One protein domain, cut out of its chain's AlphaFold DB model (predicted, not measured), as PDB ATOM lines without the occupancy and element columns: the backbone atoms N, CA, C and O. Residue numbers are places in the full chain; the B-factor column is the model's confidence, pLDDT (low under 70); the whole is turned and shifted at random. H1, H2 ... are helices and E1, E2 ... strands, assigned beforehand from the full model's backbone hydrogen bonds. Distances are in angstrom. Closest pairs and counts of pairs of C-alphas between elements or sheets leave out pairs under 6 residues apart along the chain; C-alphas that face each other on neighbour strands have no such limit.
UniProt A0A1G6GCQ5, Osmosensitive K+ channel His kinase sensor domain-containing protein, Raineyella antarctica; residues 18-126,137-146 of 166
ATOM      1  N   LEU A  18     363.225 225.430 212.139       78.19
ATOM      2  CA  LEU A  18     363.211 225.470 213.584       78.19
ATOM      3  C   LEU A  18     362.502 226.729 214.110       78.19
ATOM      4  O   LEU A  18     363.058 227.821 214.003       78.19
ATOM      5  N   LYS A  19     361.309 226.608 214.706       77.81
ATOM      6  CA  LYS A  19     360.718 227.701 215.507       77.81
ATOM      7  C   LYS A  19     361.131 227.550 216.966       77.81
ATOM      8  O   LYS A  19     361.085 226.447 217.490       77.81
ATOM      9  N   ILE A  20     361.508 228.646 217.627       76.19
ATOM     10  CA  ILE A  20     361.876 228.623 219.048       76.19
ATOM     11  C   ILE A  20     360.996 229.576 219.847       76.19
ATOM     12  O   ILE A  20     360.902 230.756 219.515       76.19
ATOM     13  N   LEU A  21     360.352 229.071 220.905       69.88
ATOM     14  CA  LEU A  21     359.661 229.914 221.883       69.88
ATOM     15  C   LEU A  21     360.602 230.217 223.050       69.88
ATOM     16  O   LEU A  21     360.904 229.346 223.867       69.88
ATOM     17  N   LEU A  22     361.051 231.469 223.119       69.81
ATOM     18  CA  LEU A  22     361.889 231.995 224.194       69.81
ATOM     19  C   LEU A  22     361.036 232.797 225.176       69.81
ATOM     20  O   LEU A  22     360.074 233.456 224.793       69.81
ATOM     21  N   GLY A  23     361.397 232.746 226.454       67.38
ATOM     22  CA  GLY A  23     360.677 233.441 227.514       67.38
ATOM     23  C   GLY A  23     361.632 233.862 228.615       67.38
ATOM     24  O   GLY A  23     362.545 233.112 228.953       67.38
ATOM     25  N   ALA A  24     361.409 235.064 229.146       64.19
ATOM     26  CA  ALA A  24     362.321 235.741 230.066       64.19
ATOM     27  C   ALA A  24     362.317 235.174 231.498       64.19
ATOM     28  O   ALA A  24     363.182 235.529 232.290       64.19
ATOM     29  N   ALA A  25     361.358 234.304 231.834       62.97
ATOM     30  CA  ALA A  25     361.255 233.674 233.145       62.97
ATOM     31  C   ALA A  25     360.590 232.283 233.065       62.97
ATOM     32  O   ALA A  25     359.869 231.991 232.100       62.97
ATOM     33  N   PRO A  26     360.795 231.412 234.069       64.56
ATOM     34  CA  PRO A  26     359.994 230.206 234.249       64.56
ATOM     35  C   PRO A  26     358.506 230.546 234.398       64.56
ATOM     36  O   PRO A  26     358.140 231.566 234.974       64.56
ATOM     37  N   GLY A  27     357.626 229.692 233.875       68.94
ATOM     38  CA  GLY A  27     356.181 229.852 234.059       68.94
ATOM     39  C   GLY A  27     355.491 230.896 233.173       68.94
ATOM     40  O   GLY A  27     354.271 230.979 233.234       68.94
ATOM     41  N   VAL A  28     356.201 231.603 232.281       72.50
ATOM     42  CA  VAL A  28     355.616 232.580 231.324       72.50
ATOM     43  C   VAL A  28     354.721 231.961 230.232       72.50
ATOM     44  O   VAL A  28     354.393 232.617 229.250       72.50
ATOM     45  N   GLY A  29     354.345 230.687 230.367       76.50
ATOM     46  CA  GLY A  29     353.389 230.033 229.472       76.50
ATOM     47  C   GLY A  29     353.967 229.499 228.159       76.50
ATOM     48  O   GLY A  29     353.206 229.271 227.229       76.50
ATOM     49  N   LYS A  30     355.282 229.251 228.053       80.94
ATOM     50  CA  LYS A  30     355.904 228.697 226.826       80.94
ATOM     51  C   LYS A  30     355.303 227.350 226.409       80.94
ATOM     52  O   LYS A  30     354.922 227.203 225.252       80.94
ATOM     53  N   THR A  31     355.186 226.400 227.347       81.12
ATOM     54  CA  THR A  31     354.577 225.080 227.081       81.12
ATOM     55  C   THR A  31     353.135 225.260 226.637       81.12
ATOM     56  O   THR A  31     352.717 224.687 225.640       81.12
ATOM     57  N   TYR A  32     352.390 226.115 227.340       83.38
ATOM     58  CA  TYR A  32     350.996 226.395 227.026       83.38
ATOM     59  C   TYR A  32     350.846 226.959 225.609       83.38
ATOM     60  O   TYR A  32     350.100 226.411 224.806       83.38
ATOM     61  N   ALA A  33     351.605 228.005 225.267       84.88
ATOM     62  CA  ALA A  33     351.589 228.612 223.939       84.88
ATOM     63  C   ALA A  33     352.007 227.618 222.843       84.88
ATOM     64  O   ALA A  33     351.505 227.694 221.721       84.88
ATOM     65  N   MET A  34     352.903 226.679 223.169       88.25
ATOM     66  CA  MET A  34     353.296 225.614 222.255       88.25
ATOM     67  C   MET A  34     352.191 224.619 221.970       88.25
ATOM     68  O   MET A  34     351.911 224.329 220.806       88.25
ATOM     69  N   LEU A  35     351.552 224.126 223.021       89.06
ATOM     70  CA  LEU A  35     350.457 223.182 222.888       89.06
ATOM     71  C   LEU A  35     349.225 223.841 222.255       89.06
ATOM     72  O   LEU A  35     348.591 223.226 221.405       89.06
ATOM     73  N   ASP A  36     348.926 225.102 222.583       88.38
ATOM     74  CA  ASP A  36     347.847 225.874 221.951       88.38
ATOM     75  C   ASP A  36     348.057 226.007 220.434       88.38
ATOM     76  O   ASP A  36     347.158 225.717 219.640       88.38
ATOM     77  N   GLU A  37     349.270 226.362 219.996       87.81
ATOM     78  CA  GLU A  37     349.585 226.418 218.566       87.81
ATOM     79  C   GLU A  37     349.519 225.035 217.907       87.81
ATOM     80  O   GLU A  37     348.979 224.911 216.803       87.81
ATOM     81  N   GLY A  38     350.008 223.996 218.588       88.88
ATOM     82  CA  GLY A  38     349.893 222.606 218.152       88.88
ATOM     83  C   GLY A  38     348.445 222.184 217.906       88.88
ATOM     84  O   GLY A  38     348.113 221.712 216.819       88.88
ATOM     85  N   ARG A  39     347.552 222.451 218.866       90.12
ATOM     86  CA  ARG A  39     346.110 222.187 218.744       90.12
ATOM     87  C   ARG A  39     345.484 222.949 217.588       90.12
ATOM     88  O   ARG A  39     344.742 222.364 216.805       90.12
ATOM     89  N   ARG A  40     345.785 224.244 217.447       88.94
ATOM     90  CA  ARG A  40     345.271 225.050 216.330       88.94
ATOM     91  C   ARG A  40     345.698 224.492 214.973       88.94
ATOM     92  O   ARG A  40     344.929 224.580 214.021       88.94
ATOM     93  N   ARG A  41     346.912 223.950 214.866       86.88
ATOM     94  CA  ARG A  41     347.420 223.312 213.642       86.88
ATOM     95  C   ARG A  41     346.757 221.968 213.377       86.88
ATOM     96  O   ARG A  41     346.267 221.767 212.268       86.88
ATOM     97  N   ALA A  42     346.661 221.114 214.391       88.56
ATOM     98  CA  ALA A  42     345.953 219.841 214.299       88.56
ATOM     99  C   ALA A  42     344.488 220.043 213.873       88.56
ATOM    100  O   ALA A  42     344.009 219.396 212.948       88.56
ATOM    101  N   ALA A  43     343.803 221.041 214.445       89.56
ATOM    102  CA  ALA A  43     342.431 221.401 214.079       89.56
ATOM    103  C   ALA A  43     342.276 221.878 212.620       89.56
ATOM    104  O   ALA A  43     341.183 221.809 212.066       89.56
ATOM    105  N   ARG A  44     343.356 222.352 211.984       91.44
ATOM    106  CA  ARG A  44     343.396 222.705 210.552       91.44
ATOM    107  C   ARG A  44     343.839 221.542 209.655       91.44
ATOM    108  O   ARG A  44     344.033 221.752 208.461       91.44
ATOM    109  N   GLY A  45     344.028 220.347 210.213       89.38
ATOM    110  CA  GLY A  45     344.470 219.157 209.484       89.38
ATOM    111  C   GLY A  45     345.981 219.077 209.255       89.38
ATOM    112  O   GLY A  45     346.418 218.285 208.429       89.38
ATOM    113  N   THR A  46     346.788 219.890 209.949       88.25
ATOM    114  CA  THR A  46     348.244 219.676 209.972       88.25
ATOM    115  C   THR A  46     348.551 218.436 210.802       88.25
ATOM    116  O   THR A  46     348.004 218.281 211.892       88.25
ATOM    117  N   ASP A  47     349.453 217.590 210.317       86.00
ATOM    118  CA  ASP A  47     349.937 216.427 211.056       86.00
ATOM    119  C   ASP A  47     350.884 216.861 212.188       86.00
ATOM    120  O   ASP A  47     352.021 217.278 211.940       86.00
ATOM    121  N   VAL A  48     350.395 216.828 213.431       89.62
ATOM    122  CA  VAL A  48     351.106 217.314 214.621       89.62
ATOM    123  C   VAL A  48     351.253 216.191 215.636       89.62
ATOM    124  O   VAL A  48     350.259 215.595 216.043       89.62
ATOM    125  N   VAL A  49     352.477 215.990 216.125       91.50
ATOM    126  CA  VAL A  49     352.775 215.071 217.229       91.50
ATOM    127  C   VAL A  49     353.432 215.806 218.393       91.50
ATOM    128  O   VAL A  49     354.235 216.724 218.203       91.50
ATOM    129  N   VAL A  50     353.114 215.392 219.616       91.62
ATOM    130  CA  VAL A  50     353.841 215.773 220.829       91.62
ATOM    131  C   VAL A  50     354.958 214.759 221.026       91.62
ATOM    132  O   VAL A  50     354.690 213.586 221.264       91.62
ATOM    133  N   ALA A  51     356.201 215.205 220.890       88.44
ATOM    134  CA  ALA A  51     357.369 214.334 220.938       88.44
ATOM    135  C   ALA A  51     358.071 214.357 222.303       88.44
ATOM    136  O   ALA A  51     358.643 213.358 222.721       88.44
ATOM    137  N   LEU A  52     358.011 215.489 223.008       86.06
ATOM    138  CA  LEU A  52     358.424 215.596 224.403       86.06
ATOM    139  C   LEU A  52     357.714 216.793 225.033       86.06
ATOM    140  O   LEU A  52     357.720 217.886 224.462       86.06
ATOM    141  N   VAL A  53     357.101 216.607 226.199       86.19
ATOM    142  CA  VAL A  53     356.464 217.694 226.945       86.19
ATOM    143  C   VAL A  53     356.583 217.453 228.440       86.19
ATOM    144  O   VAL A  53     356.314 216.358 228.919       86.19
ATOM    145  N   GLU A  54     356.929 218.505 229.172       76.69
ATOM    146  CA  GLU A  54     357.027 218.475 230.627       76.69
ATOM    147  C   GLU A  54     355.894 219.309 231.232       76.69
ATOM    148  O   GLU A  54     355.925 220.546 231.228       76.69
ATOM    149  N   THR A  55     354.858 218.641 231.739       67.75
ATOM    150  CA  THR A  55     353.641 219.289 232.261       67.75
ATOM    151  C   THR A  55     353.828 219.888 233.658       67.75
ATOM    152  O   THR A  55     353.071 220.796 234.012       67.75
ATOM    153  N   HIS A  56     354.849 219.456 234.414       64.62
ATOM    154  CA  HIS A  56     355.199 219.948 235.757       64.62
ATOM    155  C   HIS A  56     353.979 220.080 236.698       64.62
ATOM    156  O   HIS A  56     353.755 221.149 237.270       64.62
ATOM    157  N   ASP A  57     353.156 219.029 236.802       59.53
ATOM    158  CA  ASP A  57     351.940 218.963 237.638       59.53
ATOM    159  C   ASP A  57     350.877 220.047 237.354       59.53
ATOM    160  O   ASP A  57     350.041 220.363 238.202       59.53
ATOM    161  N   ARG A  58     350.871 220.641 236.151       67.69
ATOM    162  CA  ARG A  58     349.873 221.652 235.764       67.69
ATOM    163  C   ARG A  58     348.690 221.009 235.028       67.69
ATOM    164  O   ARG A  58     348.824 220.706 233.837       67.69
ATOM    165  N   PRO A  59     347.510 220.872 235.664       68.56
ATOM    166  CA  PRO A  59     346.361 220.186 235.066       68.56
ATOM    167  C   PRO A  59     345.830 220.891 233.809       68.56
ATOM    168  O   PRO A  59     345.408 220.235 232.860       68.56
ATOM    169  N   GLU A  60     345.920 222.222 233.749       70.38
ATOM    170  CA  GLU A  60     345.528 223.004 232.569       70.38
ATOM    171  C   GLU A  60     346.397 222.682 231.342       70.38
ATOM    172  O   GLU A  60     345.896 222.606 230.221       70.38
ATOM    173  N   THR A  61     347.693 222.429 231.545       71.06
ATOM    174  CA  THR A  61     348.618 222.039 230.471       71.06
ATOM    175  C   THR A  61     348.330 220.616 229.995       71.06
ATOM    176  O   THR A  61     348.359 220.357 228.794       71.06
ATOM    177  N   ALA A  62     348.005 219.702 230.916       75.94
ATOM    178  CA  ALA A  62     347.636 218.329 230.577       75.94
ATOM    179  C   ALA A  62     346.354 218.273 229.727       75.94
ATOM    180  O   ALA A  62     346.278 217.503 228.772       75.94
ATOM    181  N   ALA A  63     345.381 219.152 229.990       81.56
ATOM    182  CA  ALA A  63     344.171 219.256 229.176       81.56
ATOM    183  C   ALA A  63     344.462 219.647 227.714       81.56
ATOM    184  O   ALA A  63     343.754 219.210 226.806       81.56
ATOM    185  N   LEU A  64     345.522 220.425 227.456       81.69
ATOM    186  CA  LEU A  64     345.906 220.787 226.089       81.69
ATOM    187  C   LEU A  64     346.455 219.603 225.286       81.69
ATOM    188  O   LEU A  64     346.355 219.632 224.058       81.69
ATOM    189  N   LEU A  65     346.964 218.562 225.950       84.25
ATOM    190  CA  LEU A  65     347.425 217.331 225.302       84.25
ATOM    191  C   LEU A  65     346.269 216.488 224.758       84.25
ATOM    192  O   LEU A  65     346.454 215.730 223.808       84.25
ATOM    193  N   ALA A  66     345.065 216.640 225.316       83.00
ATOM    194  CA  ALA A  66     343.904 215.882 224.878       83.00
ATOM    195  C   ALA A  66     343.580 216.171 223.401       83.00
ATOM    196  O   ALA A  66     343.268 217.308 223.035       83.00
ATOM    197  N   GLY A  67     343.616 215.131 222.566       82.69
ATOM    198  CA  GLY A  67     343.347 215.226 221.129       82.69
ATOM    199  C   GLY A  67     344.576 215.499 220.256       82.69
ATOM    200  O   GLY A  67     344.416 215.662 219.050       82.69
ATOM    201  N   LEU A  68     345.781 215.537 220.833       88.50
ATOM    202  CA  LEU A  68     347.035 215.467 220.083       88.50
ATOM    203  C   LEU A  68     347.590 214.039 220.129       88.50
ATOM    204  O   LEU A  68     347.467 213.352 221.143       88.50
ATOM    205  N   GLU A  69     348.217 213.600 219.039       92.06
ATOM    206  CA  GLU A  69     349.008 212.367 219.032       92.06
ATOM    207  C   GLU A  69     350.276 212.588 219.868       92.06
ATOM    208  O   GLU A  69     350.938 213.622 219.738       92.06
ATOM    209  N   ILE A  70     350.612 211.632 220.734       92.31
ATOM    210  CA  ILE A  70     351.785 211.697 221.609       92.31
ATOM    211  C   ILE A  70     352.683 210.510 221.285       92.31
ATOM    212  O   ILE A  70     352.235 209.364 221.329       92.31
ATOM    213  N   ILE A  71     353.948 210.789 220.981       89.81
ATOM    214  CA  ILE A  71     354.983 209.761 220.895       89.81
ATOM    215  C   ILE A  71     355.488 209.516 222.320       89.81
ATOM    216  O   ILE A  71     355.895 210.478 222.977       89.81
ATOM    217  N   PRO A  72     355.437 208.270 222.830       88.50
ATOM    218  CA  PRO A  72     355.951 207.965 224.157       88.50
ATOM    219  C   PRO A  72     357.432 208.355 224.266       88.50
ATOM    220  O   PRO A  72     358.204 208.023 223.364       88.50
ATOM    221  N   PRO A  73     357.847 209.041 225.343       85.19
ATOM    222  CA  PRO A  73     359.256 209.314 225.574       85.19
ATOM    223  C   PRO A  73     360.013 208.012 225.859       85.19
ATOM    224  O   PRO A  73     359.448 207.038 226.375       85.19
ATOM    225  N   ARG A  74     361.311 208.013 225.551       82.56
ATOM    226  CA  ARG A  74     362.223 206.926 225.918       82.56
ATOM    227  C   ARG A  74     362.730 207.129 227.340       82.56
ATOM    228  O   ARG A  74     362.924 208.260 227.781       82.56
ATOM    229  N   CYS A  75     362.997 206.034 228.035       79.31
ATOM    230  CA  CYS A  75     363.561 206.071 229.376       79.31
ATOM    231  C   CYS A  75     365.094 205.971 229.308       79.31
ATOM    232  O   CYS A  75     365.647 205.039 228.719       79.31
ATOM    233  N   VAL A  76     365.791 206.928 229.921       77.31
ATOM    234  CA  VAL A  76     367.257 206.945 230.008       77.31
ATOM    235  C   VAL A  76     367.707 207.078 231.455       77.31
ATOM    236  O   VAL A  76     367.155 207.856 232.228       77.31
ATOM    237  N   VAL A  77     368.740 206.328 231.838       73.88
ATOM    238  CA  VAL A  77     369.348 206.466 233.164       73.88
ATOM    239  C   VAL A  77     370.449 207.516 233.092       73.88
ATOM    240  O   VAL A  77     371.500 207.295 232.496       73.88
ATOM    241  N   TYR A  78     370.235 208.660 233.733       66.50
ATOM    242  CA  TYR A  78     371.220 209.726 233.840       66.50
ATOM    243  C   TYR A  78     371.654 209.901 235.295       66.50
ATOM    244  O   TYR A  78     370.858 210.238 236.166       66.50
ATOM    245  N   ARG A  79     372.947 209.668 235.573       72.81
ATOM    246  CA  ARG A  79     373.533 209.752 236.928       72.81
ATOM    247  C   ARG A  79     372.789 208.905 237.976       72.81
ATOM    248  O   ARG A  79     372.642 209.321 239.121       72.81
ATOM    249  N   GLY A  80     372.325 207.721 237.574       75.56
ATOM    250  CA  GLY A  80     371.583 206.802 238.443       75.56
ATOM    251  C   GLY A  80     370.117 207.186 238.678       75.56
ATOM    252  O   GLY A  80     369.471 206.561 239.510       75.56
ATOM    253  N   MET A  81     369.597 208.189 237.965       68.69
ATOM    254  CA  MET A  81     368.183 208.566 237.975       68.69
ATOM    255  C   MET A  81     367.553 208.245 236.622       68.69
ATOM    256  O   MET A  81     368.168 208.494 235.587       68.69
ATOM    257  N   GLU A  82     366.337 207.708 236.627       72.81
ATOM    258  CA  GLU A  82     365.542 207.542 235.409       72.81
ATOM    259  C   GLU A  82     364.986 208.897 234.970       72.81
ATOM    260  O   GLU A  82     364.435 209.652 235.772       72.81
ATOM    261  N   VAL A  83     365.169 209.215 233.693       75.25
ATOM    262  CA  VAL A  83     364.723 210.461 233.075       75.25
ATOM    263  C   VAL A  83     363.999 210.119 231.776       75.25
ATOM    264  O   VAL A  83     364.446 209.257 231.015       75.25
ATOM    265  N   SER A  84     362.884 210.799 231.527       77.81
ATOM    266  CA  SER A  84     362.176 210.751 230.247       77.81
ATOM    267  C   SER A  84     362.904 211.621 229.227       77.81
ATOM    268  O   SER A  84     363.180 212.788 229.488       77.81
ATOM    269  N   ASP A  85     363.200 211.065 228.058       80.38
ATOM    270  CA  ASP A  85     363.906 211.755 226.981       80.38
ATOM    271  C   ASP A  85     363.179 211.573 225.639       80.38
ATOM    272  O   ASP A  85     362.301 210.721 225.475       80.38
ATOM    273  N   LEU A  86     363.538 212.400 224.661       83.00
ATOM    274  CA  LEU A  86     363.003 212.360 223.308       83.00
ATOM    275  C   LEU A  86     363.368 211.035 222.616       83.00
ATOM    276  O   LEU A  86     364.548 210.746 222.398       83.00
ATOM    277  N   ASP A  87     362.366 210.268 222.181       85.31
ATOM    278  CA  ASP A  87     362.570 209.172 221.224       85.31
ATOM    279  C   ASP A  87     362.679 209.746 219.803       85.31
ATOM    280  O   ASP A  87     361.710 209.827 219.041       85.31
ATOM    281  N   LEU A  88     363.884 210.212 219.464       83.50
ATOM    282  CA  LEU A  88     364.162 210.816 218.163       83.50
ATOM    283  C   LEU A  88     363.862 209.845 217.017       83.50
ATOM    284  O   LEU A  88     363.307 210.257 215.998       83.50
ATOM    285  N   ASP A  89     364.189 208.565 217.178       80.50
ATOM    286  CA  ASP A  89     363.980 207.582 216.123       80.50
ATOM    287  C   ASP A  89     362.489 207.329 215.886       80.50
ATOM    288  O   ASP A  89     362.064 207.217 214.734       80.50
ATOM    289  N   ALA A  90     361.659 207.296 216.933       83.56
ATOM    290  CA  ALA A  90     360.209 207.206 216.778       83.56
ATOM    291  C   ALA A  90     359.631 208.430 216.065       83.56
ATOM    292  O   ALA A  90     358.805 208.270 215.165       83.56
ATOM    293  N   VAL A  91     360.101 209.635 216.396       85.25
ATOM    294  CA  VAL A  91     359.677 210.873 215.721       85.25
ATOM    295  C   VAL A  91     360.056 210.846 214.243       85.25
ATOM    296  O   VAL A  91     359.221 211.142 213.387       85.25
ATOM    297  N   LEU A  92     361.290 210.453 213.924       83.06
ATOM    298  CA  LEU A  92     361.767 210.370 212.544       83.06
ATOM    299  C   LEU A  92     361.024 209.294 211.746       83.06
ATOM    300  O   LEU A  92     360.632 209.551 210.607       83.06
ATOM    301  N   ARG A  93     360.764 208.121 212.342       85.75
ATOM    302  CA  ARG A  93     359.958 207.055 211.721       85.75
ATOM    303  C   ARG A  93     358.513 207.487 211.482       85.75
ATOM    304  O   ARG A  93     357.945 207.135 210.452       85.75
ATOM    305  N   ARG A  94     357.920 208.246 212.411       87.44
ATOM    306  CA  ARG A  94     356.550 208.770 212.287       87.44
ATOM    307  C   ARG A  94     356.432 209.854 211.214       87.44
ATOM    308  O   ARG A  94     355.347 210.039 210.664       87.44
ATOM    309  N   HIS A  95     357.530 210.547 210.924       84.81
ATOM    310  CA  HIS A  95     357.636 211.559 209.877       84.81
ATOM    311  C   HIS A  95     356.498 212.616 209.916       84.81
ATOM    312  O   HIS A  95     355.808 212.832 208.914       84.81
ATOM    313  N   PRO A  96     356.267 213.279 211.068       86.75
ATOM    314  CA  PRO A  96     355.197 214.260 211.214       86.75
ATOM    315  C   PRO A  96     355.481 215.553 210.435       86.75
ATOM    316  O   PRO A  96     356.637 215.912 210.195       86.75
ATOM    317  N   GLN A  97     354.434 216.321 210.110       84.12
ATOM    318  CA  GLN A  97     354.615 217.692 209.605       84.12
ATOM    319  C   GLN A  97     355.065 218.657 210.710       84.12
ATOM    320  O   GLN A  97     355.715 219.659 210.428       84.12
ATOM    321  N   VAL A  98     354.708 218.398 211.969       86.88
ATOM    322  CA  VAL A  98     355.152 219.193 213.117       86.88
ATOM    323  C   VAL A  98     355.392 218.276 214.309       86.88
ATOM    324  O   VAL A  98     354.481 217.582 214.750       86.88
ATOM    325  N   ALA A  99     356.593 218.335 214.880       89.44
ATOM    326  CA  ALA A  99     356.889 217.761 216.191       89.44
ATOM    327  C   ALA A  99     356.985 218.880 217.240       89.44
ATOM    328  O   ALA A  99     357.739 219.842 217.057       89.44
ATOM    329  N   LEU A 100     356.214 218.764 218.322       89.31
ATOM    330  CA  LEU A 100     356.281 219.652 219.483       89.31
ATOM    331  C   LEU A 100     357.279 219.072 220.486       89.31
ATOM    332  O   LEU A 100     357.068 217.966 220.989       89.31
ATOM    333  N   VAL A 101     358.354 219.813 220.763       86.69
ATOM    334  CA  VAL A 101     359.420 219.381 221.671       86.69
ATOM    335  C   VAL A 101     359.667 220.452 222.723       86.69
ATOM    336  O   VAL A 101     360.065 221.584 222.416       86.69
ATOM    337  N   ASP A 102     359.442 220.079 223.977       82.44
ATOM    338  CA  ASP A 102     359.778 220.901 225.124       82.44
ATOM    339  C   ASP A 102     361.233 220.693 225.592       82.44
ATOM    340  O   ASP A 102     361.846 219.673 225.311       82.44
ATOM    341  N   GLU A 103     361.793 221.686 226.290       70.38
ATOM    342  CA  GLU A 103     363.085 221.624 227.005       70.38
ATOM    343  C   GLU A 103     364.327 221.170 226.192       70.38
ATOM    344  O   GLU A 103     365.285 220.644 226.753       70.38
ATOM    345  N   LEU A 104     364.394 221.480 224.889       55.59
ATOM    346  CA  LEU A 104     365.500 221.056 224.004       55.59
ATOM    347  C   LEU A 104     366.918 221.516 224.431       55.59
ATOM    348  O   LEU A 104     367.912 221.021 223.907       55.59
ATOM    349  N   ALA A 105     367.042 222.497 225.330       50.50
ATOM    350  CA  ALA A 105     368.331 223.021 225.802       50.50
ATOM    351  C   ALA A 105     368.758 222.511 227.186       50.50
ATOM    352  O   ALA A 105     369.631 223.118 227.817       50.50
ATOM    353  N   GLN A 106     368.179 221.418 227.688       49.00
ATOM    354  CA  GLN A 106     368.796 220.742 228.822       49.00
ATOM    355  C   GLN A 106     370.121 220.126 228.358       49.00
ATOM    356  O   GLN A 106     370.166 219.177 227.583       49.00
ATOM    357  N   HIS A 107     371.237 220.725 228.780       37.62
ATOM    358  CA  HIS A 107     372.554 220.132 228.591       37.62
ATOM    359  C   HIS A 107     372.628 218.824 229.385       37.62
ATOM    360  O   HIS A 107     372.817 218.841 230.602       37.62
ATOM    361  N   HIS A 108     372.515 217.701 228.685       44.44
ATOM    362  CA  HIS A 108     372.971 216.406 229.165       44.44
ATOM    363  C   HIS A 108     374.389 216.216 228.622       44.44
ATOM    364  O   HIS A 108     374.577 216.021 227.426       44.44
ATOM    365  N   GLU A 109     375.409 216.343 229.471       42.56
ATOM    366  CA  GLU A 109     376.750 215.881 229.104       42.56
ATOM    367  C   GLU A 109     376.700 214.347 229.029       42.56
ATOM    368  O   GLU A 109     376.422 213.712 230.052       42.56
ATOM    369  N   PRO A 110     376.927 213.717 227.863       45.44
ATOM    370  CA  PRO A 110     376.910 212.268 227.783       45.44
ATOM    371  C   PRO A 110     378.166 211.737 228.480       45.44
ATOM    372  O   PRO A 110     379.275 211.857 227.970       45.44
ATOM    373  N   GLN A 111     377.993 211.169 229.672       49.72
ATOM    374  CA  GLN A 111     379.036 210.399 230.361       49.72
ATOM    375  C   GLN A 111     378.787 208.884 230.266       49.72
ATOM    376  O   GLN A 111     379.462 208.109 230.938       49.72
ATOM    377  N   LEU A 112     377.812 208.454 229.457       48.84
ATOM    378  CA  LEU A 112     377.377 207.062 229.376       48.84
ATOM    379  C   LEU A 112     377.842 206.404 228.061       48.84
ATOM    380  O   LEU A 112     377.748 207.041 227.008       48.84
ATOM    381  N   PRO A 113     378.338 205.152 228.098       47.22
ATOM    382  CA  PRO A 113     378.604 204.366 226.896       47.22
ATOM    383  C   PRO A 113     377.308 204.090 226.100       47.22
ATOM    384  O   PRO A 113     376.219 204.091 226.672       47.22
ATOM    385  N   PRO A 114     377.402 203.880 224.771       51.00
ATOM    386  CA  PRO A 114     376.257 203.849 223.848       51.00
ATOM    387  C   PRO A 114     375.249 202.697 224.050       51.00
ATOM    388  O   PRO A 114     374.287 202.606 223.297       51.00
ATOM    389  N   ASP A 115     375.434 201.829 225.045       49.81
ATOM    390  CA  ASP A 115     374.687 200.586 225.274       49.81
ATOM    391  C   ASP A 115     373.693 200.629 226.451       49.81
ATOM    392  O   ASP A 115     373.078 199.621 226.784       49.81
ATOM    393  N   THR A 116     373.497 201.789 227.083       48.44
ATOM    394  CA  THR A 116     372.655 201.934 228.295       48.44
ATOM    395  C   THR A 116     371.288 202.582 228.047       48.44
ATOM    396  O   THR A 116     370.530 202.819 228.987       48.44
ATOM    397  N   THR A 117     370.930 202.840 226.785       48.22
ATOM    398  CA  THR A 117     369.558 203.222 226.410       48.22
ATOM    399  C   THR A 117     368.689 201.966 226.391       48.22
ATOM    400  O   THR A 117     369.025 201.000 225.713       48.22
ATOM    401  N   THR A 118     367.578 201.962 227.126       50.25
ATOM    402  CA  THR A 118     366.572 200.897 227.026       50.25
ATOM    403  C   THR A 118     365.473 201.351 226.063       50.25
ATOM    404  O   THR A 118     364.871 202.396 226.285       50.25
ATOM    405  N   ASP A 119     365.175 200.559 225.028       49.88
ATOM    406  CA  ASP A 119     364.135 200.839 224.011       49.88
ATOM    407  C   ASP A 119     362.689 200.655 224.526       49.88
ATOM    408  O   ASP A 119     361.734 200.565 223.751       49.88
ATOM    409  N   ALA A 120     362.500 200.546 225.842       54.59
ATOM    410  CA  ALA A 120     361.188 200.348 226.438       54.59
ATOM    411  C   ALA A 120     360.488 201.703 226.662       54.59
ATOM    412  O   ALA A 120     361.098 202.617 227.228       54.59
ATOM    413  N   PRO A 121     359.205 201.842 226.276       46.69
ATOM    414  CA  PRO A 121     358.413 203.015 226.621       46.69
ATOM    415  C   PRO A 121     358.239 203.103 228.142       46.69
ATOM    416  O   PRO A 121     357.992 202.091 228.805       46.69
ATOM    417  N   CYS A 122     358.359 204.312 228.694       45.19
ATOM    418  CA  CYS A 122     358.260 204.523 230.136       45.19
ATOM    419  C   CYS A 122     356.886 204.063 230.680       45.19
ATOM    420  O   CYS A 122     355.849 204.446 230.125       45.19
ATOM    421  N   PRO A 123     356.832 203.261 231.761       40.56
ATOM    422  CA  PRO A 123     355.572 202.902 232.400       40.56
ATOM    423  C   PRO A 123     354.977 204.144 233.081       40.56
ATOM    424  O   PRO A 123     355.644 204.815 233.861       40.56
ATOM    425  N   GLY A 124     353.724 204.475 232.756       50.16
ATOM    426  CA  GLY A 124     353.070 205.700 233.222       50.16
ATOM    427  C   GLY A 124     353.039 205.830 234.750       50.16
ATOM    428  O   GLY A 124     352.506 204.961 235.439       50.16
ATOM    429  N   GLY A 125     353.561 206.944 235.263       37.94
ATOM    430  CA  GLY A 125     353.469 207.307 236.673       37.94
ATOM    431  C   GLY A 125     354.124 208.652 236.975       37.94
ATOM    432  O   GLY A 125     355.338 208.788 236.885       37.94
ATOM    433  N   ASP A 126     353.310 209.633 237.367       53.03
ATOM    434  CA  ASP A 126     353.771 210.856 238.029       53.03
ATOM    435  C   ASP A 126     354.544 210.532 239.330       53.03
ATOM    436  O   ASP A 126     354.083 209.702 240.129       53.03
ATOM    437  N   ARG A 137     367.751 229.777 234.395       30.75
ATOM    438  CA  ARG A 137     368.168 229.008 233.222       30.75
ATOM    439  C   ARG A 137     367.350 229.461 232.021       30.75
ATOM    440  O   ARG A 137     366.120 229.432 232.041       30.75
ATOM    441  N   ILE A 138     368.043 229.884 230.970       24.86
ATOM    442  CA  ILE A 138     367.446 230.194 229.672       24.86
ATOM    443  C   ILE A 138     367.026 228.865 229.029       24.86
ATOM    444  O   ILE A 138     367.857 228.166 228.453       24.86
ATOM    445  N   SER A 139     365.750 228.487 229.135       30.28
ATOM    446  CA  SER A 139     365.224 227.310 228.427       30.28
ATOM    447  C   SER A 139     364.771 227.676 227.010       30.28
ATOM    448  O   SER A 139     363.837 228.469 226.827       30.28
ATOM    449  N   HIS A 140     365.451 227.082 226.023       28.80
ATOM    450  CA  HIS A 140     365.153 227.135 224.589       28.80
ATOM    451  C   HIS A 140     364.298 225.913 224.212       28.80
ATOM    452  O   HIS A 140     364.525 224.827 224.742       28.80
ATOM    453  N   ARG A 141     363.297 226.077 223.339       45.09
ATOM    454  CA  ARG A 141     362.299 225.038 222.995       45.09
ATOM    455  C   ARG A 141     362.000 225.076 221.504       45.09
ATOM    456  O   ARG A 141     362.004 226.169 220.958       45.09
ATOM    457  N   VAL A 142     361.765 223.941 220.853       39.72
ATOM    458  CA  VAL A 142     362.026 223.741 219.415       39.72
ATOM    459  C   VAL A 142     360.821 223.116 218.703       39.72
ATOM    460  O   VAL A 142     360.211 222.187 219.211       39.72
ATOM    461  N   TYR A 143     360.501 223.608 217.503       44.25
ATOM    462  CA  TYR A 143     359.559 222.994 216.554       44.25
ATOM    463  C   TYR A 143     360.286 222.750 215.248       44.25
ATOM    464  O   TYR A 143     360.959 223.668 214.804       44.25
ATOM    465  N   ILE A 144     360.092 221.613 214.588       39.34
ATOM    466  CA  ILE A 144     360.635 221.357 213.245       39.34
ATOM    467  C   ILE A 144     359.467 221.358 212.239       39.34
ATOM    468  O   ILE A 144     358.551 220.558 212.394       39.34
ATOM    469  N   GLU A 145     359.472 222.253 211.239       38.53
ATOM    470  CA  GLU A 145     358.482 222.296 210.137       38.53
ATOM    471  C   GLU A 145     359.121 221.903 208.788       38.53
ATOM    472  O   GLU A 145     360.066 222.566 208.365       38.53
ATOM    473  N   PRO A 146     358.606 220.937 208.019       31.53
ATOM    474  CA  PRO A 146     358.781 220.919 206.574       31.53
ATOM    475  C   PRO A 146     357.847 221.969 205.942       31.53
ATOM    476  O   PRO A 146     356.734 222.201 206.406       31.53
TER     477      PRO A 146
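AT A GLANCE: This is residues 18 to 126 and 137 to 146 of the 166 residues of the protein "Osmosensitive K+ channel His kinase sensor domain-containing protein" of Raineyella antarctica (UniProt A0A1G6GCQ5). Look first for a four-strand sheet, E1, E7, E5 and E2, with the long helix H1 packed along one face, the short helix H3 over part of the other, and H2 beside H1. A second, smaller sheet of E4, E3 and E6 makes a separate lobe to one side, and the stretch 102 to 116 runs over to it from E5. The printed part has 119 residues with three named helices and seven named strands, in the order E1 H1 E2 H2 E3 E4 H3 E5 E6 E7; the larger sheet, E1 E7 E5 E2, is mixed, and the smaller, E4 E3 E6, antiparallel. The class is mixed, with 58 residues, under half, in named elements; the whole is compact, radius of gyration of the C-alphas 14.5 A, spanning 42 by 33 by 28 A.

IN THESE COORDINATES: Find C-alpha 18 at (363.211, 225.470, 213.584), where E1, residues 18 to 20, begins. H1, residues 30 to 42, runs 18.3 A from C-alpha 30 at (355.904, 228.697, 226.826). Next come E2, residues 48 to 52, 12.3 A long, and H2, residues 59 to 65. E3, residues 74 to 78, and E4, residues 81 to 85, form a hairpin. Read on to H3, residues 88 to 94, E5, residues 98 to 101, and E6, residues 117 to 121. E7, residues 142 to 145, ends at C-alpha 145, (358.482, 222.296, 210.137).

HOW THE PARTS SIT: In the larger sheet, E1 is antiparallel to E7, with N 19 and O 143 3.0 A apart, within hydrogen-bond range. E7 is antiparallel to E5, with N 142 and O 101 at 3.3 A. E5 is parallel to E2, with N 100 and O 49 at 2.8 A. E1, H1 and E2 form a split strand-helix-strand unit, two strands running the same way with other strands between them, and its crossover is right-handed. H1 is on this sheet at a height of 9.0 A, along the strands; its closest C-alphas to E5 are those of Gly 38 and Leu 100, 7.2 A apart. H3 is on the opposite face, height 9.7 A; C-alphas Ala 51 of E2 and Val 91 are closest, 6.7 A. H2 touches H1, closest C-alphas Tyr 32 and Thr 61, 6.0 A, at a shallow tilt of 34 degrees, only just short of steep. In the smaller sheet, N 76 of E3 and O 83 of E4 are 2.9 A apart; E3 and E6 have no N and O within range, and C-alphas 74 and 121 face each other at 5.5 A. Every O i to N i+4 pair is within range in H1 and H3; H2 has 1 of 3, beside 4 of 4 O i to N i+3 pairs.

THE WHOLE: The C-alphas of Arg 44 and Pro 113, 42.9 A apart, are the two farthest. Residues 127 to 136 are not printed, and C-alphas 126 and 137 are 23.7 A apart across the cut. The link E5 to E6 is long. Mean pLDDT of the printed part is 70.6; look for values under 70 at, among others, residues 104 to 126 and 137 to 146.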